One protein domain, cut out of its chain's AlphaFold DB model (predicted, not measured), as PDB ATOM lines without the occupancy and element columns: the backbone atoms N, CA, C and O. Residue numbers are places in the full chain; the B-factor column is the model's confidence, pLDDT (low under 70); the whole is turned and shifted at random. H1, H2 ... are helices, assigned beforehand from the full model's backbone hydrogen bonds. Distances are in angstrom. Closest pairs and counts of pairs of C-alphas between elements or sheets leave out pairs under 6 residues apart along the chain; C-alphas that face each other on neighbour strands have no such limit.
ATOM      1  N   VAL A 223      44.266  77.858  29.943       73.19
ATOM      2  CA  VAL A 223      43.458  77.800  28.716       73.19
ATOM      3  C   VAL A 223      43.326  76.350  28.249       73.19
ATOM      4  O   VAL A 223      42.226  75.896  27.932       73.19
ATOM      5  N   GLN A 224      44.421  75.593  28.274       71.19
ATOM      6  CA  GLN A 224      44.451  74.170  27.948       71.19
ATOM      7  C   GLN A 224      43.602  73.360  28.928       71.19
ATOM      8  O   GLN A 224      42.786  72.544  28.493       71.19
ATOM      9  N   LEU A 225      43.709  73.631  30.233       73.50
ATOM     10  CA  LEU A 225      42.855  73.004  31.246       73.50
ATOM     11  C   LEU A 225      41.369  73.249  30.965       73.50
ATOM     12  O   LEU A 225      40.580  72.308  31.015       73.50
ATOM     13  N   SER A 226      40.989  74.476  30.597       78.00
ATOM     14  CA  SER A 226      39.605  74.813  30.235       78.00
ATOM     15  C   SER A 226      39.114  74.046  28.997       78.00
ATOM     16  O   SER A 226      38.022  73.467  29.009       78.00
ATOM     17  N   ILE A 227      39.936  73.962  27.945       76.12
ATOM     18  CA  ILE A 227      39.611  73.226  26.709       76.12
ATOM     19  C   ILE A 227      39.451  71.723  26.985       76.12
ATOM     20  O   ILE A 227      38.487  71.092  26.526       76.12
ATOM     21  N   HIS A 228      40.377  71.138  27.747       79.62
ATOM     22  CA  HIS A 228      40.333  69.724  28.108       79.62
ATOM     23  C   HIS A 228      39.141  69.413  29.007       79.62
ATOM     24  O   HIS A 228      38.420  68.448  28.744       79.62
ATOM     25  N   PHE A 229      38.857  70.279  29.978       84.75
ATOM     26  CA  PHE A 229      37.678  70.169  30.826       84.75
ATOM     27  C   PHE A 229      36.383  70.187  30.008       84.75
ATOM     28  O   PHE A 229      35.542  69.302  30.164       84.75
ATOM     29  N   GLY A 230      36.243  71.137  29.078       85.38
ATOM     30  CA  GLY A 230      35.075  71.215  28.198       85.38
ATOM     31  C   GLY A 230      34.898  69.964  27.331       85.38
ATOM     32  O   GLY A 230      33.774  69.513  27.105       85.38
ATOM     33  N   THR A 231      35.998  69.360  26.880       86.75
ATOM     34  CA  THR A 231      35.952  68.130  26.080       86.75
ATOM     35  C   THR A 231      35.567  66.908  26.918       86.75
ATOM     36  O   THR A 231      34.681  66.150  26.517       86.75
ATOM     37  N   VAL A 232      36.162  66.746  28.105       89.31
ATOM     38  CA  VAL A 232      35.799  65.676  29.049       89.31
ATOM     39  C   VAL A 232      34.339  65.807  29.469       89.31
ATOM     40  O   VAL A 232      33.615  64.818  29.438       89.31
ATOM     41  N   MET A 233      33.862  67.019  29.765       91.56
ATOM     42  CA  MET A 233      32.472  67.260  30.164       91.56
ATOM     43  C   MET A 233      31.464  66.879  29.068       91.56
ATOM     44  O   MET A 233      30.395  66.337  29.362       91.56
ATOM     45  N   LYS A 234      31.801  67.109  27.792       91.75
ATOM     46  CA  LYS A 234      30.966  66.678  26.657       91.75
ATOM     47  C   LYS A 234      30.847  65.156  26.580       91.75
ATOM     48  O   LYS A 234      29.752  64.641  26.354       91.75
ATOM     49  N   ILE A 235      31.949  64.430  26.775       92.38
ATOM     50  CA  ILE A 235      31.934  62.959  26.776       92.38
ATOM     51  C   ILE A 235      31.229  62.432  28.023       92.38
ATOM     52  O   ILE A 235      30.357  61.575  27.901       92.38
ATOM     53  N   PHE A 236      31.520  63.010  29.191       94.62
ATOM     54  CA  PHE A 236      30.837  62.727  30.450       94.62
ATOM     55  C   PHE A 236      29.322  62.831  30.286       94.62
ATOM     56  O   PHE A 236      28.612  61.871  30.565       94.62
ATOM     57  N   THR A 237      28.831  63.948  29.746       95.19
ATOM     58  CA  THR A 237      27.400  64.188  29.518       95.19
ATOM     59  C   THR A 237      26.770  63.091  28.665       95.19
ATOM     60  O   THR A 237      25.700  62.582  28.996       95.19
ATOM     61  N   ARG A 238      27.442  62.691  27.581       95.75
ATOM     62  CA  ARG A 238      26.938  61.673  26.650       95.75
ATOM     63  C   ARG A 238      26.910  60.281  27.273       95.75
ATOM     64  O   ARG A 238      25.883  59.606  27.203       95.75
ATOM     65  N   VAL A 239      28.010  59.859  27.894       96.25
ATOM     66  CA  VAL A 239      28.111  58.550  28.560       96.25
ATOM     67  C   VAL A 239      27.126  58.468  29.724       96.25
ATOM     68  O   VAL A 239      26.396  57.486  29.839       96.25
ATOM     69  N   TYR A 240      27.026  59.532  30.523       97.38
ATOM     70  CA  TYR A 240      26.062  59.634  31.611       97.38
ATOM     71  C   TYR A 240      24.614  59.552  31.115       97.38
ATOM     72  O   TYR A 240      23.842  58.744  31.627       97.38
ATOM     73  N   ALA A 241      24.246  60.311  30.080       97.25
ATOM     74  CA  ALA A 241      22.898  60.270  29.516       97.25
ATOM     75  C   ALA A 241      22.514  58.863  29.021       97.25
ATOM     76  O   ALA A 241      21.416  58.388  29.306       97.25
ATOM     77  N   MET A 242      23.429  58.160  28.339       96.62
ATOM     78  CA  MET A 242      23.195  56.774  27.909       96.62
ATOM     79  C   MET A 242      23.096  55.800  29.084       96.62
ATOM     80  O   MET A 242      22.239  54.918  29.066       96.62
ATOM     81  N   ALA A 243      23.925  55.962  30.117       96.44
ATOM     82  CA  ALA A 243      23.849  55.144  31.323       96.44
ATOM     83  C   ALA A 243      22.499  55.311  32.033       96.44
ATOM     84  O   ALA A 243      21.848  54.320  32.372       96.44
ATOM     85  N   LYS A 244      22.030  56.555  32.185       95.62
ATOM     86  CA  LYS A 244      20.721  56.864  32.776       95.62
ATOM     87  C   LYS A 244      19.560  56.349  31.925       95.62
ATOM     88  O   LYS A 244      18.611  55.783  32.474       95.62
ATOM     89  N   LEU A 245      19.655  56.464  30.596       96.38
ATOM     90  CA  LEU A 245      18.699  55.844  29.678       96.38
ATOM     91  C   LEU A 245      18.637  54.332  29.915       96.38
ATOM     92  O   LEU A 245      17.554  53.808  30.171       96.38
ATOM     93  N   LEU A 246      19.784  53.644  29.882       95.62
ATOM     94  CA  LEU A 246      19.850  52.196  30.070       95.62
ATOM     95  C   LEU A 246      19.256  51.779  31.421       95.62
ATOM     96  O   LEU A 246      18.429  50.871  31.448       95.62
ATOM     97  N   GLN A 247      19.587  52.466  32.518       93.69
ATOM     98  CA  GLN A 247      18.990  52.204  33.835       93.69
ATOM     99  C   GLN A 247      17.471  52.267  33.815       93.69
ATOM    100  O   GLN A 247      16.804  51.361  34.312       93.69
ATOM    101  N   VAL A 248      16.907  53.327  33.237       93.94
ATOM    102  CA  VAL A 248      15.457  53.497  33.194       93.94
ATOM    103  C   VAL A 248      14.795  52.435  32.317       93.94
ATOM    104  O   VAL A 248      13.753  51.902  32.707       93.94
ATOM    105  N   VAL A 249      15.412  52.049  31.194       94.94
ATOM    106  CA  VAL A 249      14.920  50.916  30.399       94.94
ATOM    107  C   VAL A 249      14.948  49.629  31.222       94.94
ATOM    108  O   VAL A 249      13.936  48.938  31.314       94.94
ATOM    109  N   LEU A 250      16.075  49.312  31.861       92.75
ATOM    110  CA  LEU A 250      16.230  48.108  32.676       92.75
ATOM    111  C   LEU A 250      15.195  48.060  33.815       92.75
ATOM    112  O   LEU A 250      14.512  47.042  33.973       92.75
ATOM    113  N   ARG A 251      14.977  49.175  34.527       91.56
ATOM    114  CA  ARG A 251      13.918  49.317  35.546       91.56
ATOM    115  C   ARG A 251      12.531  49.047  34.972       91.56
ATOM    116  O   ARG A 251      11.756  48.312  35.583       91.56
ATOM    117  N   ALA A 252      12.230  49.571  33.784       92.12
ATOM    118  CA  ALA A 252      10.940  49.360  33.130       92.12
ATOM    119  C   ALA A 252      10.675  47.871  32.832       92.12
ATOM    120  O   ALA A 252       9.540  47.410  32.955       92.12
ATOM    121  N   TYR A 253      11.719  47.094  32.532       91.81
ATOM    122  CA  TYR A 253      11.653  45.633  32.372       91.81
ATOM    123  C   TYR A 253      11.763  44.849  33.697       91.81
ATOM    124  O   TYR A 253      11.733  43.614  33.698       91.81
ATOM    125  N   GLY A 254      11.825  45.547  34.835       87.19
ATOM    126  CA  GLY A 254      11.880  44.981  36.184       87.19
ATOM    127  C   GLY A 254      13.239  44.413  36.577       87.19
ATOM    128  O   GLY A 254      13.298  43.581  37.476       87.19
ATOM    129  N   VAL A 255      14.312  44.835  35.911       85.38
ATOM    130  CA  VAL A 255      15.680  44.519  36.328       85.38
ATOM    131  C   VAL A 255      16.000  45.315  37.588       85.38
ATOM    132  O   VAL A 255      15.790  46.528  37.638       85.38
ATOM    133  N   GLU A 256      16.489  44.623  38.610       72.31
ATOM    134  CA  GLU A 256      16.996  45.251  39.825       72.31
ATOM    135  C   GLU A 256      18.475  45.598  39.664       72.31
ATOM    136  O   GLU A 256      19.187  44.994  38.860       72.31
ATOM    137  N   HIS A 257      18.917  46.613  40.395       66.88
ATOM    138  CA  HIS A 257      20.268  47.133  40.265       66.88
ATOM    139  C   HIS A 257      21.245  46.307  41.077       66.88
ATOM    140  O   HIS A 257      20.957  45.931  42.215       66.88
ATOM    141  N   ASP A 258      22.424  46.083  40.511       65.94
ATOM    142  CA  ASP A 258      23.542  45.582  41.277       65.94
ATOM    143  C   ASP A 258      24.150  46.734  42.084       65.94
ATOM    144  O   ASP A 258      24.719  47.679  41.548       65.94
ATOM    145  N   GLY A 259      24.079  46.643  43.414       64.38
ATOM    146  CA  GLY A 259      24.821  47.532  44.321       64.38
ATOM    147  C   GLY A 259      26.337  47.289  44.307       64.38
ATOM    148  O   GLY A 259      27.029  47.675  45.248       64.38
ATOM    149  N   SER A 260      26.845  46.597  43.284       79.62
ATOM    150  CA  SER A 260      28.260  46.294  43.102       79.62
ATOM    151  C   SER A 260      29.034  47.571  42.791       79.62
ATOM    152  O   SER A 260      28.544  48.446  42.082       79.62
ATOM    153  N   ILE A 261      30.280  47.647  43.257       77.25
ATOM    154  CA  ILE A 261      31.207  48.738  42.920       77.25
ATOM    155  C   ILE A 261      31.525  48.801  41.414       77.25
ATOM    156  O   ILE A 261      31.868  49.857  40.897       77.25
ATOM    157  N   ASN A 262      31.334  47.691  40.694       76.00
ATOM    158  CA  ASN A 262      31.454  47.619  39.233       76.00
ATOM    159  C   ASN A 262      30.085  47.699  38.531       76.00
ATOM    160  O   ASN A 262      29.987  47.446  37.334       76.00
ATOM    161  N   GLY A 263      29.020  47.996  39.281       83.19
ATOM    162  CA  GLY A 263      27.652  48.092  38.787       83.19
ATOM    163  C   GLY A 263      27.347  49.459  38.180       83.19
ATOM    164  O   GLY A 263      27.942  50.480  38.541       83.19
ATOM    165  N   LEU A 264      26.375  49.488  37.265       89.00
ATOM    166  CA  LEU A 264      25.981  50.716  36.562       89.00
ATOM    167  C   LEU A 264      25.478  51.780  37.549       89.00
ATOM    168  O   LEU A 264      25.800  52.957  37.413       89.00
ATOM    169  N   ASP A 265      24.748  51.353  38.578       89.44
ATOM    170  CA  ASP A 265      24.168  52.232  39.596       89.44
ATOM    171  C   ASP A 265      25.200  52.915  40.479       89.44
ATOM    172  O   ASP A 265      25.043  54.095  40.806       89.44
ATOM    173  N   TYR A 266      26.270  52.201  40.831       91.12
ATOM    174  CA  TYR A 266      27.363  52.776  41.601       91.12
ATOM    175  C   TYR A 266      28.003  53.938  40.837       91.12
ATOM    176  O   TYR A 266      28.099  55.050  41.362       91.12
ATOM    177  N   TRP A 267      28.370  53.712  39.572       92.25
ATOM    178  CA  TRP A 267      29.048  54.724  38.764       92.25
ATOM    179  C   TRP A 267      28.134  55.876  38.352       92.25
ATOM    180  O   TRP A 267      28.593  57.018  38.329       92.25
ATOM    181  N   THR A 268      26.837  55.645  38.109       94.31
ATOM    182  CA  THR A 268      25.907  56.768  37.902       94.31
ATOM    183  C   THR A 268      25.699  57.583  39.164       94.31
ATOM    184  O   THR A 268      25.625  58.803  39.072       94.31
ATOM    185  N   LYS A 269      25.626  56.944  40.340       94.31
ATOM    186  CA  LYS A 269      25.477  57.669  41.603       94.31
ATOM    187  C   LYS A 269      26.720  58.513  41.878       94.31
ATOM    188  O   LYS A 269      26.602  59.692  42.179       94.31
ATOM    189  N   ARG A 270      27.912  57.945  41.671       94.06
ATOM    190  CA  ARG A 270      29.175  58.689  41.766       94.06
ATOM    191  C   ARG A 270      29.218  59.862  40.780       94.06
ATOM    192  O   ARG A 270      29.651  60.944  41.154       94.06
ATOM    193  N   ALA A 271      28.727  59.678  39.553       95.44
ATOM    194  CA  ALA A 271      28.605  60.754  38.567       95.44
ATOM    195  C   ALA A 271      27.623  61.860  39.000       95.44
ATOM    196  O   ALA A 271      27.885  63.036  38.762       95.44
ATOM    197  N   GLU A 272      26.510  61.497  39.641       95.69
ATOM    198  CA  GLU A 272      25.529  62.437  40.200       95.69
ATOM    199  C   GLU A 272      26.104  63.221  41.392       95.69
ATOM    200  O   GLU A 272      25.908  64.437  41.469       95.69
ATOM    201  N   ASP A 273      26.837  62.549  42.284       94.88
ATOM    202  CA  ASP A 273      27.463  63.142  43.471       94.88
ATOM    203  C   ASP A 273      28.600  64.112  43.086       94.88
ATOM    204  O   ASP A 273      28.715  65.205  43.645       94.88
ATOM    205  N   GLU A 274      29.393  63.764  42.069       94.06
ATOM    206  CA  GLU A 274      30.553  64.538  41.605       94.06
ATOM    207  C   GLU A 274      30.237  65.472  40.423       94.06
ATOM    208  O   GLU A 274      31.139  66.070  39.836       94.06
ATOM    209  N   ILE A 275      28.963  65.677  40.067       92.69
ATOM    210  CA  ILE A 275      28.579  66.489  38.895       92.69
ATOM    211  C   ILE A 275      29.086  67.939  38.954       92.69
ATOM    212  O   ILE A 275      29.251  68.593  37.921       92.69
ATOM    213  N   ARG A 276      29.329  68.455  40.165       91.06
ATOM    214  CA  ARG A 276      29.843  69.810  40.428       91.06
ATOM    215  C   ARG A 276      31.360  69.866  40.604       91.06
ATOM    216  O   ARG A 276      31.881  70.936  40.884       91.06
ATOM    217  N   THR A 277      32.061  68.746  40.459       88.88
ATOM    218  CA  THR A 277      33.515  68.725  40.597       88.88
ATOM    219  C   THR A 277      34.170  69.528  39.474       88.88
ATOM    220  O   THR A 277      33.752  69.459  38.312       88.88
ATOM    221  N   ASP A 278      35.205  70.285  39.824       86.19
ATOM    222  CA  ASP A 278      36.089  70.966  38.869       86.19
ATOM    223  C   ASP A 278      37.415  70.206  38.697       86.19
ATOM    224  O   ASP A 278      38.316  70.631  37.975       86.19
ATOM    225  N   ARG A 279      37.540  69.037  39.342       85.75
ATOM    226  CA  ARG A 279      38.711  68.168  39.227       85.75
ATOM    227  C   ARG A 279      38.610  67.314  37.971       85.75
ATOM    228  O   ARG A 279      37.853  66.346  37.915       85.75
ATOM    229  N   LEU A 280      39.438  67.641  36.983       83.88
ATOM    230  CA  LEU A 280      39.477  66.938  35.701       83.88
ATOM    231  C   LEU A 280      39.788  65.438  35.854       83.88
ATOM    232  O   LEU A 280      39.125  64.617  35.231       83.88
ATOM    233  N   ALA A 281      40.719  65.069  36.740       83.94
ATOM    234  CA  ALA A 281      41.055  63.668  37.012       83.94
ATOM    235  C   ALA A 281      39.852  62.855  37.528       83.94
ATOM    236  O   ALA A 281      39.629  61.735  37.077       83.94
ATOM    237  N   THR A 282      39.040  63.439  38.416       88.56
ATOM    238  CA  THR A 282      37.828  62.799  38.951       88.56
ATOM    239  C   THR A 282      36.787  62.572  37.854       88.56
ATOM    240  O   THR A 282      36.194  61.499  37.783       88.56
ATOM    241  N   LEU A 283      36.593  63.544  36.955       88.62
ATOM    242  CA  LEU A 283      35.677  63.389  35.821       88.62
ATOM    243  C   LEU A 283      36.134  62.298  34.847       88.62
ATOM    244  O   LEU A 283      35.295  61.531  34.378       88.62
ATOM    245  N   ILE A 284      37.440  62.225  34.561       87.38
ATOM    246  CA  ILE A 284      38.016  61.192  33.687       87.38
ATOM    247  C   ILE A 284      37.828  59.805  34.313       87.38
ATOM    248  O   ILE A 284      37.321  58.902  33.656       87.38
ATOM    249  N   GLU A 285      38.159  59.639  35.595       88.06
ATOM    250  CA  GLU A 285      37.959  58.371  36.306       88.06
ATOM    251  C   GLU A 285      36.498  57.905  36.211       88.06
ATOM    252  O   GLU A 285      36.234  56.768  35.817       88.06
ATOM    253  N   ILE A 286      35.547  58.791  36.522       91.38
ATOM    254  CA  ILE A 286      34.119  58.459  36.503       91.38
ATOM    255  C   ILE A 286      33.652  58.099  35.094       91.38
ATOM    256  O   ILE A 286      32.954  57.099  34.930       91.38
ATOM    257  N   VAL A 287      34.004  58.895  34.079       92.06
ATOM    258  CA  VAL A 287      33.504  58.662  32.718       92.06
ATOM    259  C   VAL A 287      34.066  57.381  32.111       92.06
ATOM    260  O   VAL A 287      33.327  56.680  31.421       92.06
ATOM    261  N   GLU A 288      35.323  57.032  32.399       88.62
ATOM    262  CA  GLU A 288      35.912  55.783  31.917       88.62
ATOM    263  C   GLU A 288      35.238  54.563  32.545       88.62
ATOM    264  O   GLU A 288      34.759  53.688  31.823       88.62
ATOM    265  N   HIS A 289      35.114  54.521  33.873       89.88
ATOM    266  CA  HIS A 289      34.462  53.391  34.537       89.88
ATOM    267  C   HIS A 289      32.982  53.280  34.154       89.88
ATOM    268  O   HIS A 289      32.484  52.175  33.917       89.88
ATOM    269  N   LEU A 290      32.284  54.415  34.035       92.19
ATOM    270  CA  LEU A 290      30.896  54.432  33.590       92.19
ATOM    271  C   LEU A 290      30.768  53.920  32.152       92.19
ATOM    272  O   LEU A 290      29.851  53.151  31.874       92.19
ATOM    273  N   PHE A 291      31.691  54.283  31.259       92.12
ATOM    274  CA  PHE A 291      31.724  53.778  29.886       92.12
ATOM    275  C   PHE A 291      31.944  52.269  29.836       92.12
ATOM    276  O   PHE A 291      31.150  51.581  29.197       92.12
ATOM    277  N   TYR A 292      32.963  51.735  30.516       89.06
ATOM    278  CA  TYR A 292      33.240  50.295  30.479       89.06
ATOM    279  C   TYR A 292      32.093  49.482  31.092       89.06
ATOM    280  O   TYR A 292      31.668  48.487  30.505       89.06
ATOM    281  N   THR A 293      31.520  49.957  32.202       90.00
ATOM    282  CA  THR A 293      30.351  49.333  32.844       90.00
ATOM    283  C   THR A 293      29.126  49.354  31.929       90.00
ATOM    284  O   THR A 293      28.467  48.331  31.730       90.00
ATOM    285  N   LEU A 294      28.824  50.515  31.336       92.81
ATOM    286  CA  LEU A 294      27.721  50.691  30.394       92.81
ATOM    287  C   LEU A 294      27.888  49.780  29.176       92.81
ATOM    288  O   LEU A 294      26.950  49.078  28.808       92.81
ATOM    289  N   TYR A 295      29.076  49.766  28.576       90.19
ATOM    290  CA  TYR A 295      29.382  48.980  27.386       90.19
ATOM    291  C   TYR A 295      29.255  47.477  27.654       90.19
ATOM    292  O   TYR A 295      28.596  46.754  26.901       90.19
ATOM    293  N   ALA A 296      29.835  47.012  28.765       88.56
ATOM    294  CA  ALA A 296      29.746  45.628  29.206       88.56
ATOM    295  C   ALA A 296      28.287  45.192  29.394       88.56
ATOM    296  O   ALA A 296      27.860  44.178  28.830       88.56
ATOM    297  N   ARG A 297      27.505  45.996  30.128       91.00
ATOM    298  CA  ARG A 297      26.092  45.713  30.382       91.00
ATOM    299  C   ARG A 297      25.275  45.717  29.094       91.00
ATOM    300  O   ARG A 297      24.493  44.797  28.868       91.00
ATOM    301  N   LEU A 298      25.466  46.722  28.243       93.50
ATOM    302  CA  LEU A 298      24.718  46.891  26.999       93.50
ATOM    303  C   LEU A 298      24.863  45.673  26.078       93.50
ATOM    304  O   LEU A 298      23.855  45.168  25.591       93.50
ATOM    305  N   GLN A 299      26.083  45.159  25.887       91.50
ATOM    306  CA  GLN A 299      26.338  43.993  25.027       91.50
ATOM    307  C   GLN A 299      25.620  42.727  25.521       91.50
ATOM    308  O   GLN A 299      24.982  42.029  24.732       91.50
ATOM    309  N   ILE A 300      25.679  42.446  26.827       91.88
ATOM    310  CA  ILE A 300      25.018  41.275  27.426       91.88
ATOM    311  C   ILE A 300      23.493  41.398  27.313       91.88
ATOM    312  O   ILE A 300      22.811  40.439  26.944       91.88
ATOM    313  N   GLU A 301      22.949  42.591  27.561       94.38
ATOM    314  CA  GLU A 301      21.510  42.828  27.441       94.38
ATOM    315  C   GLU A 301      21.026  42.760  25.990       94.38
ATOM    316  O   GLU A 301      19.968  42.193  25.722       94.38
ATOM    317  N   MET A 302      21.811  43.249  25.027       96.25
ATOM    318  CA  MET A 302      21.504  43.082  23.605       96.25
ATOM    319  C   MET A 302      21.407  41.602  23.212       96.25
ATOM    320  O   MET A 302      20.490  41.239  22.469       96.25
ATOM    321  N   ALA A 303      22.289  40.742  23.737       95.44
ATOM    322  CA  ALA A 303      22.217  39.299  23.509       95.44
ATOM    323  C   ALA A 303      20.905  38.711  24.042       95.44
ATOM    324  O   ALA A 303      20.173  38.033  23.316       95.44
ATOM    325  N   ALA A 304      20.544  39.054  25.280       94.56
ATOM    326  CA  ALA A 304      19.292  38.620  25.894       94.56
ATOM    327  C   ALA A 304      18.043  39.103  25.126       94.56
ATOM    328  O   ALA A 304      17.100  38.329  24.919       94.56
ATOM    329  N   ILE A 305      18.033  40.356  24.661       95.38
ATOM    330  CA  ILE A 305      16.929  40.930  23.876       95.38
ATOM    331  C   ILE A 305      16.790  40.215  22.531       95.38
ATOM    332  O   ILE A 305      15.673  39.856  22.142       95.38
ATOM    333  N   GLU A 306      17.900  39.990  21.822       95.50
ATOM    334  CA  GLU A 306      17.885  39.290  20.538       95.50
ATOM    335  C   GLU A 306      17.371  37.857  20.711       95.50
ATOM    336  O   GLU A 306      16.484  37.447  19.959       95.50
ATOM    337  N   LEU A 307      17.829  37.135  21.740       94.12
ATOM    338  CA  LEU A 307      17.340  35.788  22.046       94.12
ATOM    339  C   LEU A 307      15.822  35.774  22.259       94.12
ATOM    340  O   LEU A 307      15.119  34.966  21.650       94.12
ATOM    341  N   CYS A 308      15.303  36.714  23.053       92.00
ATOM    342  CA  CYS A 308      13.865  36.860  23.281       92.00
ATOM    343  C   CYS A 308      13.109  37.157  21.970       92.00
ATOM    344  O   CYS A 308      12.054  36.577  21.696       92.00
ATOM    345  N   SER A 309      13.680  38.004  21.105       91.00
ATOM    346  CA  SER A 309      13.090  38.370  19.811       91.00
ATOM    347  C   SER A 309      12.974  37.197  18.826       91.00
ATOM    348  O   SER A 309      12.048  37.177  18.013       91.00
ATOM    349  N   LEU A 310      13.880  36.213  18.908       89.62
ATOM    350  CA  LEU A 310      13.851  35.004  18.078       89.62
ATOM    351  C   LEU A 310      12.721  34.049  18.484       89.62
ATOM    352  O   LEU A 310      12.242  33.271  17.658       89.62
ATOM    353  N   ILE A 311      12.298  34.107  19.747       85.62
ATOM    354  CA  ILE A 311      11.298  33.200  20.318       85.62
ATOM    355  C   ILE A 311       9.897  33.808  20.219       85.62
ATOM    356  O   ILE A 311       8.930  33.118  19.881       85.62
ATOM    357  N   ARG A 312       9.775  35.114  20.477       75.94
ATOM    358  CA  ARG A 312       8.489  35.812  20.489       75.94
ATOM    359  C   ARG A 312       7.898  35.924  19.081       75.94
ATOM    360  O   ARG A 312       8.276  36.777  18.280       75.94
ATOM    361  N   LYS A 313       6.869  35.121  18.807       63.84
ATOM    362  CA  LYS A 313       6.026  35.266  17.612       63.84
ATOM    363  C   LYS A 313       4.925  36.290  17.891       63.84
ATOM    364  O   LYS A 313       4.006  36.018  18.648       63.84
ATOM    365  N   GLY A 314       5.084  37.480  17.307       53.31
ATOM    366  CA  GLY A 314       4.169  38.631  17.289       53.31
ATOM    367  C   GLY A 314       2.845  38.505  18.053       53.31
ATOM    368  O   GLY A 314       1.806  38.274  17.447       53.31
ATOM    369  N   LYS A 323      -2.188  53.737  28.937       68.69
ATOM    370  CA  LYS A 323      -0.910  53.361  29.574       68.69
ATOM    371  C   LYS A 323       0.232  53.192  28.562       68.69
ATOM    372  O   LYS A 323       0.041  52.595  27.507       68.69
ATOM    373  N   PHE A 324       1.425  53.708  28.885       81.50
ATOM    374  CA  PHE A 324       2.641  53.496  28.087       81.50
ATOM    375  C   PHE A 324       2.934  51.995  27.937       81.50
ATOM    376  O   PHE A 324       2.941  51.253  28.922       81.50
ATOM    377  N   ILE A 325       3.183  51.563  26.699       84.69
ATOM    378  CA  ILE A 325       3.496  50.176  26.345       84.69
ATOM    379  C   ILE A 325       4.977  50.101  25.986       84.69
ATOM    380  O   ILE A 325       5.494  50.948  25.255       84.69
ATOM    381  N   LEU A 326       5.656  49.074  26.491       89.94
ATOM    382  CA  LEU A 326       7.056  48.826  26.176       89.94
ATOM    383  C   LEU A 326       7.230  48.458  24.694       89.94
ATOM    384  O   LEU A 326       6.381  47.767  24.122       89.94
ATOM    385  N   PRO A 327       8.339  48.885  24.065       90.81
ATOM    386  CA  PRO A 327       8.596  48.558  22.673       90.81
ATOM    387  C   PRO A 327       8.779  47.050  22.505       90.81
ATOM    388  O   PRO A 327       9.245  46.356  23.407       90.81
ATOM    389  N   ASN A 328       8.453  46.529  21.323       88.12
ATOM    390  CA  ASN A 328       8.730  45.127  21.037       88.12
ATOM    391  C   ASN A 328      10.249  44.843  21.061       88.12
ATOM    392  O   ASN A 328      11.071  45.750  20.917       88.12
ATOM    393  N   ASN A 329      10.630  43.569  21.175       91.44
ATOM    394  CA  ASN A 329      12.034  43.171  21.316       91.44
ATOM    395  C   ASN A 329      12.921  43.584  20.132       91.44
ATOM    396  O   ASN A 329      14.082  43.918  20.338       91.44
ATOM    397  N   LYS A 330      12.394  43.589  18.900       91.88
ATOM    398  CA  LYS A 330      13.159  44.017  17.718       91.88
ATOM    399  C   LYS A 330      13.441  45.515  17.764       91.88
ATOM    400  O   LYS A 330      14.562  45.928  17.505       91.88
ATOM    401  N   HIS A 331      12.445  46.322  18.117       93.25
ATOM    402  CA  HIS A 331      12.607  47.767  18.256       93.25
ATOM    403  C   HIS A 331      13.516  48.117  19.436       93.25
ATOM    404  O   HIS A 331      14.406  48.949  19.299       93.25
ATOM    405  N   LEU A 332      13.372  47.415  20.564       95.06
ATOM    406  CA  LEU A 332      14.271  47.562  21.707       95.06
ATOM    407  C   LEU A 332      15.725  47.229  21.345       95.06
ATOM    408  O   LEU A 332      16.625  47.983  21.708       95.06
ATOM    409  N   TYR A 333      15.950  46.141  20.601       95.56
ATOM    410  CA  TYR A 333      17.279  45.781  20.113       95.56
ATOM    411  C   TYR A 333      17.890  46.913  19.288       95.56
ATOM    412  O   TYR A 333      19.028  47.292  19.531       95.56
ATOM    413  N   ARG A 334      17.111  47.512  18.378       95.62
ATOM    414  CA  ARG A 334      17.560  48.645  17.555       95.62
ATOM    415  C   ARG A 334      17.894  49.890  18.376       95.62
ATOM    416  O   ARG A 334      18.831  50.600  18.030       95.62
ATOM    417  N   ILE A 335      17.153  50.157  19.455       96.00
ATOM    418  CA  ILE A 335      17.480  51.242  20.395       96.00
ATOM    419  C   ILE A 335      18.842  50.970  21.048       96.00
ATOM    420  O   ILE A 335      19.686  51.859  21.095       96.00
ATOM    421  N   PHE A 336      19.076  49.745  21.528       96.31
ATOM    422  CA  PHE A 336      20.331  49.387  22.198       96.31
ATOM    423  C   PHE A 336      21.512  49.351  21.224       96.31
ATOM    424  O   PHE A 336      22.598  49.806  21.566       96.31
ATOM    425  N   GLU A 337      21.283  48.883  20.001       94.44
ATOM    426  CA  GLU A 337      22.246  48.934  18.904       94.44
ATOM    427  C   GLU A 337      22.622  50.382  18.569       94.44
ATOM    428  O   GLU A 337      23.804  50.694  18.510       94.44
ATOM    429  N   ALA A 338      21.651  51.301  18.485       94.25
ATOM    430  CA  ALA A 338      21.929  52.722  18.274       94.25
ATOM    431  C   ALA A 338      22.761  53.342  19.416       94.25
ATOM    432  O   ALA A 338      23.660  54.144  19.160       94.25
ATOM    433  N   CYS A 339      22.498  52.960  20.673       94.50
ATOM    434  CA  CYS A 339      23.343  53.354  21.804       94.50
ATOM    435  C   CYS A 339      24.762  52.782  21.677       94.50
ATOM    436  O   CYS A 339      25.733  53.492  21.932       94.50
ATOM    437  N   ASN A 340      24.891  51.520  21.259       92.12
ATOM    438  CA  ASN A 340      26.187  50.879  21.070       92.12
ATOM    439  C   ASN A 340      26.995  51.554  19.952       92.12
ATOM    440  O   ASN A 340      28.161  51.874  20.159       92.12
ATOM    441  N   ASP A 341      26.364  51.834  18.810       90.25
ATOM    442  CA  ASP A 341      26.977  52.552  17.687       90.25
ATOM    443  C   ASP A 341      27.485  53.936  18.118       90.25
ATOM    444  O   ASP A 341      28.532  54.400  17.665       90.25
ATOM    445  N   PHE A 342      26.756  54.601  19.019       89.62
ATOM    446  CA  PHE A 342      27.173  55.889  19.556       89.62
ATOM    447  C   PHE A 342      28.373  55.761  20.506       89.62
ATOM    448  O   PHE A 342      29.284  56.582  20.430       89.62
ATOM    449  N   LEU A 343      28.419  54.730  21.356       89.38
ATOM    450  CA  LEU A 343      29.582  54.441  22.212       89.38
ATOM    451  C   LEU A 343      30.830  54.073  21.396       89.38
ATOM    452  O   LEU A 343      31.927  54.505  21.743       89.38
ATOM    453  N   ASP A 344      30.650  53.337  20.297       86.81
ATOM    454  CA  ASP A 344      31.712  52.964  19.352       86.81
ATOM    455  C   ASP A 344      32.152  54.145  18.450       86.81
ATOM    456  O   ASP A 344      33.109  54.027  17.680       86.81
ATOM    457  N   SER A 345      31.478  55.300  18.527       87.12
ATOM    458  CA  SER A 345      31.817  56.488  17.739       87.12
ATOM    459  C   SER A 345      33.198  57.039  18.111       87.12
ATOM    460  O   SER A 345      33.483  57.202  19.302       87.12
ATOM    461  N   PRO A 346      34.012  57.482  17.128       82.44
ATOM    462  CA  PRO A 346      35.317  58.098  17.380       82.44
ATOM    463  C   PRO A 346      35.240  59.380  18.219       82.44
ATOM    464  O   PRO A 346      36.252  59.854  18.726       82.44
ATOM    465  N   VAL A 347      34.044  59.965  18.358       83.44
ATOM    466  CA  VAL A 347      33.811  61.145  19.199       83.44
ATOM    467  C   VAL A 347      33.759  60.786  20.691       83.44
ATOM    468  O   VAL A 347      33.969  61.660  21.526       83.44
ATOM    469  N   ILE A 348      33.464  59.530  21.036       83.69
ATOM    470  CA  ILE A 348      33.433  59.040  22.422       83.69
ATOM    471  C   ILE A 348      34.643  58.164  22.707       83.69
ATOM    472  O   ILE A 348      35.367  58.433  23.663       83.69
ATOM    473  N   CYS A 349      34.877  57.144  21.883       81.94
ATOM    474  CA  CYS A 349      35.984  56.216  22.048       81.94
ATOM    475  C   CYS A 349      37.000  56.423  20.925       81.94
ATOM    476  O   CYS A 349      36.693  56.241  19.750       81.94
ATOM    477  N   GLY A 350      38.233  56.795  21.274       70.00
ATOM    478  CA  GLY A 350      39.271  57.128  20.289       70.00
ATOM    479  C   GLY A 350      39.828  55.912  19.549       70.00
ATOM    480  O   GLY A 350      40.655  56.056  18.644       70.00
ATOM    481  N   ARG A 351      39.400  54.708  19.941       67.81
ATOM    482  CA  ARG A 351      39.864  53.439  19.398       67.81
ATOM    483  C   ARG A 351      38.703  52.659  18.787       67.81
ATOM    484  O   ARG A 351      37.632  52.599  19.381       67.81
ATOM    485  N   PRO A 352      38.910  52.007  17.629       58.25
ATOM    486  CA  PRO A 352      37.927  51.066  17.110       58.25
ATOM    487  C   PRO A 352      37.714  49.929  18.115       58.25
ATOM    488  O   PRO A 352      38.647  49.555  18.823       58.25
ATOM    489  N   ARG A 353      36.519  49.330  18.130       56.56
ATOM    490  CA  ARG A 353      36.111  48.242  19.043       56.56
ATOM    491  C   ARG A 353      37.160  47.143  19.261       56.56
ATOM    492  O   ARG A 353      37.336  46.674  20.377       56.56
ATOM    493  N   ALA A 354      37.887  46.758  18.211       50.59
ATOM    494  CA  ALA A 354      38.953  45.749  18.271       50.59
ATOM    495  C   ALA A 354      40.211  46.185  19.062       50.59
ATOM    496  O   ALA A 354      41.077  45.359  19.330       50.59
ATOM    497  N   ALA A 355      40.325  47.470  19.401       50.62
ATOM    498  CA  ALA A 355      41.441  48.098  20.106       50.62
ATOM    499  C   ALA A 355      41.031  48.771  21.433       50.62
ATOM    500  O   ALA A 355      41.910  49.241  22.163       50.62
ATOM    501  N   ILE A 356      39.733  48.810  21.782       60.53
ATOM    502  CA  ILE A 356      39.307  49.053  23.174       60.53
ATOM    503  C   ILE A 356      40.021  48.013  24.025       60.53
ATOM    504  O   ILE A 356      40.052  46.868  23.594       60.53
ATOM    505  N   ILE A 357      40.596  48.394  25.172       58.38
ATOM    506  CA  ILE A 357      41.404  47.509  26.030       58.38
ATOM    507  C   ILE A 357      40.613  46.213  26.283       58.38
ATOM    508  O   ILE A 357      39.723  46.215  27.137       58.38
ATOM    509  N   PRO A 358      40.890  45.112  25.548       60.66
ATOM    510  CA  PRO A 358      39.959  43.989  25.514       60.66
ATOM    511  C   PRO A 358      39.877  43.320  26.882       60.66
ATOM    512  O   PRO A 358      38.808  42.886  27.284       60.66
ATOM    513  N   GLY A 359      40.988  43.326  27.626       66.75
ATOM    514  CA  GLY A 359      41.043  42.823  28.994       66.75
ATOM    515  C   GLY A 359      40.129  43.579  29.958       66.75
ATOM    516  O   GLY A 359      39.468  42.942  30.764       66.75
ATOM    517  N   LEU A 360      40.018  44.906  29.833       73.25
ATOM    518  CA  LEU A 360      39.227  45.712  30.764       73.25
ATOM    519  C   LEU A 360      37.726  45.558  30.498       73.25
ATOM    520  O   LEU A 360      36.955  45.322  31.417       73.25
ATOM    521  N   VAL A 361      37.291  45.612  29.233       77.00
ATOM    522  CA  VAL A 361      35.875  45.361  28.905       77.00
ATOM    523  C   VAL A 361      35.467  43.941  29.294       77.00
ATOM    524  O   VAL A 361      34.380  43.761  29.839       77.00
ATOM    525  N   VAL A 362      36.331  42.949  29.053       80.25
ATOM    526  CA  VAL A 362      36.085  41.564  29.476       80.25
ATOM    527  C   VAL A 362      35.963  41.473  30.995       80.25
ATOM    528  O   VAL A 362      35.016  40.855  31.458       80.25
ATOM    529  N   GLU A 363      36.823  42.143  31.763       82.88
ATOM    530  CA  GLU A 363      36.734  42.171  33.229       82.88
ATOM    531  C   GLU A 363      35.381  42.721  33.711       82.88
ATOM    532  O   GLU A 363      34.701  42.077  34.509       82.88
ATOM    533  N   PHE A 364      34.923  43.858  33.176       83.38
ATOM    534  CA  PHE A 364      33.607  44.411  33.530       83.38
ATOM    535  C   PHE A 364      32.450  43.492  33.111       83.38
ATOM    536  O   PHE A 364      31.471  43.352  33.848       83.38
ATOM    537  N   GLN A 365      32.551  42.849  31.945       84.56
ATOM    538  CA  GLN A 365      31.559  41.881  31.477       84.56
ATOM    539  C   GLN A 365      31.515  40.641  32.379       84.56
ATOM    540  O   GLN A 365      30.428  40.204  32.758       84.56
ATOM    541  N   GLU A 366      32.670  40.086  32.744       84.75
ATOM    542  CA  GLU A 366      32.787  38.945  33.649       84.75
ATOM    543  C   GLU A 366      32.253  39.300  35.035       84.75
ATOM    544  O   GLU A 366      31.386  38.592  35.542       84.75
ATOM    545  N   CYS A 367      32.680  40.426  35.621       83.12
ATOM    546  CA  CYS A 367      32.152  40.917  36.896       83.12
ATOM    547  C   CYS A 367      30.626  41.039  36.872       83.12
ATOM    548  O   CYS A 367      29.963  40.646  37.833       83.12
ATOM    549  N   HIS A 368      30.067  41.560  35.776       83.06
ATOM    550  CA  HIS A 368      28.626  41.682  35.622       83.06
ATOM    551  C   HIS A 368      27.931  40.312  35.517       83.06
ATOM    552  O   HIS A 368      26.910  40.092  36.162       83.06
ATOM    553  N   ILE A 369      28.475  39.365  34.750       84.00
ATOM    554  CA  ILE A 369      27.909  38.011  34.665       84.00
ATOM    555  C   ILE A 369      27.996  37.295  36.013       84.00
ATOM    556  O   ILE A 369      26.995  36.738  36.458       84.00
ATOM    557  N   TYR A 370      29.142  37.346  36.692       81.44
ATOM    558  CA  TYR A 370      29.323  36.713  37.998       81.44
ATOM    559  C   TYR A 370      28.396  37.299  39.067       81.44
ATOM    560  O   TYR A 370      27.903  36.539  39.898       81.44
ATOM    561  N   SER A 371      28.092  38.605  39.030       78.81
ATOM    562  CA  SER A 371      27.135  39.211  39.971       78.81
ATOM    563  C   SER A 371      25.692  38.742  39.756       78.81
ATOM    564  O   SER A 371      24.878  38.826  40.674       78.81
ATOM    565  N   LEU A 372      25.376  38.232  38.562       78.38
ATOM    566  CA  LEU A 372      24.053  37.725  38.209       78.38
ATOM    567  C   LEU A 372      23.870  36.231  38.471       78.38
ATOM    568  O   LEU A 372      22.730  35.770  38.411       78.38
ATOM    569  N   ILE A 373      24.942  35.470  38.713       72.19
ATOM    570  CA  ILE A 373      24.836  34.042  39.029       72.19
ATOM    571  C   ILE A 373      24.211  33.928  40.427       72.19
ATOM    572  O   ILE A 373      24.861  34.287  41.411       72.19
ATOM    573  N   PRO A 374      22.961  33.444  40.556       62.44
ATOM    574  CA  PRO A 374      22.364  33.240  41.866       62.44
ATOM    575  C   PRO A 374      23.165  32.178  42.632       62.44
ATOM    576  O   PRO A 374      23.615  31.208  42.013       62.44
ATOM    577  N   PRO A 375      23.294  32.289  43.966       56.25
ATOM    578  CA  PRO A 375      23.913  31.237  44.773       56.25
ATOM    579  C   PRO A 375      23.154  29.900  44.669       56.25
ATOM    580  O   PRO A 375      23.774  28.846  44.764       56.25
ATOM    581  N   GLY A 387       6.628  28.027  26.265       82.06
ATOM    582  CA  GLY A 387       7.768  27.363  25.622       82.06
ATOM    583  C   GLY A 387       8.995  28.268  25.424       82.06
ATOM    584  O   GLY A 387       9.854  27.961  24.589       82.06
ATOM    585  N   LEU A 388       9.052  29.407  26.120       85.00
ATOM    586  CA  LEU A 388      10.108  30.407  26.043       85.00
ATOM    587  C   LEU A 388      11.439  29.824  26.513       85.00
ATOM    588  O   LEU A 388      12.419  29.865  25.763       85.00
ATOM    589  N   ARG A 389      11.468  29.254  27.721       88.19
ATOM    590  CA  ARG A 389      12.693  28.709  28.322       88.19
ATOM    591  C   ARG A 389      13.221  27.543  27.501       88.19
ATOM    592  O   ARG A 389      14.404  27.516  27.157       88.19
ATOM    593  N   GLN A 390      12.343  26.636  27.078       88.56
ATOM    594  CA  GLN A 390      12.726  25.498  26.248       88.56
ATOM    595  C   GLN A 390      13.245  25.924  24.865       88.56
ATOM    596  O   GLN A 390      14.209  25.348  24.350       88.56
ATOM    597  N   SER A 391      12.639  26.947  24.258       89.44
ATOM    598  CA  SER A 391      13.102  27.488  22.974       89.44
ATOM    599  C   SER A 391      14.456  28.187  23.105       89.44
ATOM    600  O   SER A 391      15.338  27.958  22.275       89.44
ATOM    601  N   ALA A 392      14.650  28.980  24.164       91.44
ATOM    602  CA  ALA A 392      15.919  29.634  24.466       91.44
ATOM    603  C   ALA A 392      17.043  28.607  24.669       91.44
ATOM    604  O   ALA A 392      18.069  28.688  23.989       91.44
ATOM    605  N   ARG A 393      16.814  27.580  25.504       92.19
ATOM    606  CA  ARG A 393      17.755  26.462  25.703       92.19
ATOM    607  C   ARG A 393      18.137  25.812  24.378       92.19
ATOM    608  O   ARG A 393      19.314  25.608  24.112       92.19
ATOM    609  N   ARG A 394      17.166  25.536  23.500       91.62
ATOM    610  CA  ARG A 394      17.438  24.925  22.187       91.62
ATOM    611  C   ARG A 394      18.352  25.788  21.311       91.62
ATOM    612  O   ARG A 394      19.243  25.244  20.661       91.62
ATOM    613  N   ILE A 395      18.134  27.104  21.273       92.94
ATOM    614  CA  ILE A 395      18.967  28.036  20.492       92.94
ATOM    615  C   ILE A 395      20.390  28.100  21.063       92.94
ATOM    616  O   ILE A 395      21.356  28.065  20.296       92.94
ATOM    617  N   LEU A 396      20.510  28.167  22.394       92.44
ATOM    618  CA  LEU A 396      21.779  28.285  23.116       92.44
ATOM    619  C   LEU A 396      22.619  27.000  23.052       92.44
ATOM    620  O   LEU A 396      23.824  27.072  22.824       92.44
ATOM    621  N   SER A 397      21.991  25.828  23.169       91.81
ATOM    622  CA  SER A 397      22.675  24.528  23.094       91.81
ATOM    623  C   SER A 397      23.181  24.190  21.689       91.81
ATOM    624  O   SER A 397      24.067  23.349  21.532       91.81
ATOM    625  N   TYR A 398      22.634  24.816  20.641       91.62
ATOM    626  CA  TYR A 398      23.074  24.563  19.273       91.62
ATOM    627  C   TYR A 398      24.271  25.445  18.910       91.62
ATOM    628  O   TYR A 398      24.118  26.597  18.503       91.62
ATOM    629  N   TRP A 399      25.475  24.873  19.011       86.56
ATOM    630  CA  TRP A 399      26.738  25.601  18.847       86.56
ATOM    631  C   TRP A 399      26.863  26.366  17.524       86.56
ATOM    632  O   TRP A 399      27.477  27.429  17.469       86.56
ATOM    633  N   SER A 400      26.277  25.830  16.453       88.56
ATOM    634  CA  SER A 400      26.335  26.416  15.117       88.56
ATOM    635  C   SER A 400      25.175  27.361  14.799       88.56
ATOM    636  O   SER A 400      25.049  27.775  13.641       88.56
ATOM    637  N   SER A 401      24.321  27.695  15.775       91.25
ATOM    638  CA  SER A 401      23.232  28.652  15.565       91.25
ATOM    639  C   SER A 401      23.793  30.022  15.145       91.25
ATOM    640  O   SER A 401      24.844  30.436  15.644       91.25
ATOM    641  N   PRO A 402      23.124  30.755  14.231       93.31
ATOM    642  CA  PRO A 402      23.557  32.101  13.848       93.31
ATOM    643  C   PRO A 402      23.677  33.044  15.051       93.31
ATOM    644  O   PRO A 402      24.623  33.820  15.128       93.31
ATOM    645  N   TYR A 403      22.759  32.906  16.014       94.88
ATOM    646  CA  TYR A 403      22.777  33.633  17.281       94.88
ATOM    647  C   TYR A 403      24.084  33.400  18.050       94.88
ATOM    648  O   TYR A 403      24.795  34.354  18.356       94.88
ATOM    649  N   ARG A 404      24.455  32.139  18.312       92.50
ATOM    650  CA  ARG A 404      25.652  31.835  19.107       92.50
ATOM    651  C   ARG A 404      26.933  32.242  18.382       92.50
ATOM    652  O   ARG A 404      27.812  32.837  18.991       92.50
ATOM    653  N   LYS A 405      27.011  32.012  17.063       92.44
ATOM    654  CA  LYS A 405      28.148  32.463  16.237       92.44
ATOM    655  C   LYS A 405      28.363  33.975  16.321       92.44
ATOM    656  O   LYS A 405      29.504  34.412  16.415       92.44
ATOM    657  N   LYS A 406      27.279  34.756  16.290       93.06
ATOM    658  CA  LYS A 406      27.330  36.214  16.433       93.06
ATOM    659  C   LYS A 406      27.862  36.609  17.810       93.06
ATOM    660  O   LYS A 406      28.853  37.326  17.885       93.06
ATOM    661  N   TRP A 407      27.245  36.121  18.885       93.25
ATOM    662  CA  TRP A 407      27.591  36.557  20.242       93.25
ATOM    663  C   TRP A 407      28.950  36.052  20.730       93.25
ATOM    664  O   TRP A 407      29.646  36.812  21.391       93.25
ATOM    665  N   ASN A 408      29.409  34.879  20.285       89.12
ATOM    666  CA  ASN A 408      30.795  34.436  20.495       89.12
ATOM    667  C   ASN A 408      31.829  35.336  19.807       89.12
ATOM    668  O   ASN A 408      32.954  35.455  20.278       89.12
ATOM    669  N   GLY A 409      31.468  35.969  18.688       85.12
ATOM    670  CA  GLY A 409      32.336  36.938  18.019       85.12
ATOM    671  C   GLY A 409      32.379  38.306  18.708       85.12
ATOM    672  O   GLY A 409      33.309  39.070  18.470       85.12
ATOM    673  N   LEU A 410      31.380  38.628  19.538       84.56
ATOM    674  CA  LEU A 410      31.216  39.945  20.166       84.56
ATOM    675  C   LEU A 410      31.559  39.957  21.662       84.56
ATOM    676  O   LEU A 410      31.964  41.003  22.170       84.56
ATOM    677  N   ILE A 411      31.391  38.825  22.348       86.94
ATOM    678  CA  ILE A 411      31.644  38.625  23.777       86.94
ATOM    679  C   ILE A 411      32.610  37.429  23.899       86.94
ATOM    680  O   ILE A 411      32.191  36.288  23.692       86.94
ATOM    681  N   PRO A 412      33.901  37.656  24.218       83.50
ATOM    682  CA  PRO A 412      34.943  36.623  24.139       83.50
ATOM    683  C   PRO A 412      34.689  35.359  24.971       83.50
ATOM    684  O   PRO A 412      35.111  34.274  24.581       83.50
ATOM    685  N   PHE A 413      33.993  35.488  26.099       85.50
ATOM    686  CA  PHE A 413      33.680  34.381  27.004       85.50
ATOM    687  C   PHE A 413      32.205  33.954  26.926       85.50
ATOM    688  O   PHE A 413      31.716  33.261  27.808       85.50
ATOM    689  N   PHE A 414      31.464  34.328  25.878       89.38
ATOM    690  CA  PHE A 414      30.030  34.015  25.786       89.38
ATOM    691  C   PHE A 414      29.723  32.517  25.937       89.38
ATOM    692  O   PHE A 414      28.726  32.143  26.548       89.38
ATOM    693  N   ASP A 415      30.619  31.653  25.452       87.94
ATOM    694  CA  ASP A 415      30.514  30.199  25.582       87.94
ATOM    695  C   ASP A 415      30.647  29.669  27.018       87.94
ATOM    696  O   ASP A 415      30.247  28.531  27.270       87.94
ATOM    697  N   THR A 416      31.194  30.457  27.948       87.56
ATOM    698  CA  THR A 416      31.314  30.087  29.365       87.56
ATOM    699  C   THR A 416      30.113  30.543  30.195       87.56
ATOM    700  O   THR A 416      29.942  30.073  31.321       87.56
ATOM    701  N   ILE A 417      29.248  31.409  29.650       89.12
ATOM    702  CA  ILE A 417      28.045  31.883  30.340       89.12
ATOM    703  C   ILE A 417      27.050  30.717  30.483       89.12
ATOM    704  O   ILE A 417      26.682  30.098  29.478       89.12
ATOM    705  N   PRO A 418      26.555  30.415  31.701       89.38
ATOM    706  CA  PRO A 418      25.568  29.359  31.897       89.38
ATOM    707  C   PRO A 418      24.305  29.581  31.053       89.38
ATOM    708  O   PRO A 418      23.717  30.663  31.064       89.38
ATOM    709  N   ILE A 419      23.839  28.530  30.368       89.94
ATOM    710  CA  ILE A 419      22.630  28.585  29.526       89.94
ATOM    711  C   ILE A 419      21.427  29.095  30.327       89.94
ATOM    712  O   ILE A 419      20.708  29.971  29.853       89.94
ATOM    713  N   GLU A 420      21.234  28.597  31.550       87.06
ATOM    714  CA  GLU A 420      20.109  29.004  32.401       87.06
ATOM    715  C   GLU A 420      20.163  30.487  32.782       87.06
ATOM    716  O   GLU A 420      19.124  31.138  32.853       87.06
ATOM    717  N   LEU A 421      21.361  31.063  32.931       87.81
ATOM    718  CA  LEU A 421      21.495  32.498  33.165       87.81
ATOM    719  C   LEU A 421      21.007  33.296  31.947       87.81
ATOM    720  O   LEU A 421      20.222  34.230  32.096       87.81
ATOM    721  N   MET A 422      21.396  32.899  30.732       90.62
ATOM    722  CA  MET A 422      20.914  33.550  29.505       90.62
ATOM    723  C   MET A 422      19.401  33.390  29.300       90.62
ATOM    724  O   MET A 422      18.751  34.309  28.795       90.62
ATOM    725  N   VAL A 423      18.827  32.256  29.715       89.56
ATOM    726  CA  VAL A 423      17.372  32.035  29.717       89.56
ATOM    727  C   VAL A 423      16.682  33.041  30.644       89.56
ATOM    728  O   VAL A 423      15.785  33.754  30.193       89.56
ATOM    729  N   VAL A 424      17.141  33.173  31.892       86.50
ATOM    730  CA  VAL A 424      16.595  34.151  32.854       86.50
ATOM    731  C   VAL A 424      16.748  35.586  32.338       86.50
ATOM    732  O   VAL A 424      15.812  36.388  32.414       86.50
ATOM    733  N   LEU A 425      17.903  35.915  31.753       89.19
ATOM    734  CA  LEU A 425      18.157  37.243  31.197       89.19
ATOM    735  C   LEU A 425      17.227  37.584  30.030       89.19
ATOM    736  O   LEU A 425      16.783  38.728  29.936       89.19
ATOM    737  N   CYS A 426      16.903  36.632  29.153       91.06
ATOM    738  CA  CYS A 426      16.002  36.895  28.028       91.06
ATOM    739  C   CYS A 426      14.523  36.964  28.448       91.06
ATOM    740  O   CYS A 426      13.744  37.715  27.851       91.06
ATOM    741  N   GLU A 427      14.138  36.238  29.502       87.94
ATOM    742  CA  GLU A 427      12.754  36.120  29.973       87.94
ATOM    743  C   GLU A 427      12.156  37.457  30.415       87.94
ATOM    744  O   GLU A 427      10.996  37.762  30.123       87.94
ATOM    745  N   LYS A 428      12.960  38.324  31.038       87.62
ATOM    746  CA  LYS A 428      12.494  39.647  31.485       87.62
ATOM    747  C   LYS A 428      11.964  40.519  30.346       87.62
ATOM    748  O   LYS A 428      11.057  41.318  30.571       87.62
ATOM    749  N   TYR A 429      12.461  40.324  29.127       90.62
ATOM    750  CA  TYR A 429      12.048  41.075  27.942       90.62
ATOM    751  C   TYR A 429      10.756  40.553  27.303       90.62
ATOM    752  O   TYR A 429      10.327  41.057  26.265       90.62
TER     753      TYR A 429
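What this domain is: This is residues 223 to 314, 323 to 375 and 387 to 429 of the 602 residues of an uncharacterized protein of Penicillium decumbens (UniProt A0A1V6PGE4). One long helix, H3, runs through the middle, with H1 and H4 alongside it in a three-helix bundle, helices side by side. H2 folds back along the first half of H3, H5 crosses its middle, H8 crosses its last part, and H6 and H7 form a corner near that end. The printed part has 188 residues, with eight named helices, H1 to H8 in order, and no named strand: all helix. It is compact, with a radius of gyration of the C-alphas of 17.4 A and spans of 61 by 41 by 32 A.

Where its parts are: H1, residues 223 to 252, begins at C-alpha (43.458, 77.800, 28.716) and is 43.4 A long. H2 is residues 264 to 273; H3, residues 280 to 311, is 46.6 A long. H4 is residues 329 to 343, H5 358 to 372, H6 388 to 397, H7 402 to 410. H8, residues 419 to 429, ends at C-alpha (12.048, 41.075, 27.942).

How they stand to each other: H3, the hub, touches H1 (Phe 236 and Val 287, closest C-alphas, 5.4 A) at a shallow tilt of 31 degrees, the same way. It touches H4 at 27 degrees, opposite ways (Ser 309 and Asn 329, 5.1 A). H2 and H3 form a hairpin. With residues 301 to 308 alone H3 touches H8, about perpendicular at 88 degrees (Ala 304 and Cys 426, 4.3 A). Every O i to N i+4 pair is within hydrogen-bond range in H1, H2, H4, H5, H6 and H7; H3 has 27 of 28, H8 5 of 7.

The domain as a whole: Val 223 and Gly 387 have the C-alphas farthest apart, 61.9 A. Cuts after residues 314 and 375 leave C-alpha gaps of 19.8 A and 25.3 A. The links H1 to H2 and H4 to H5 are long. Confidence is under 70 at 17 residues, among them 351 to 359.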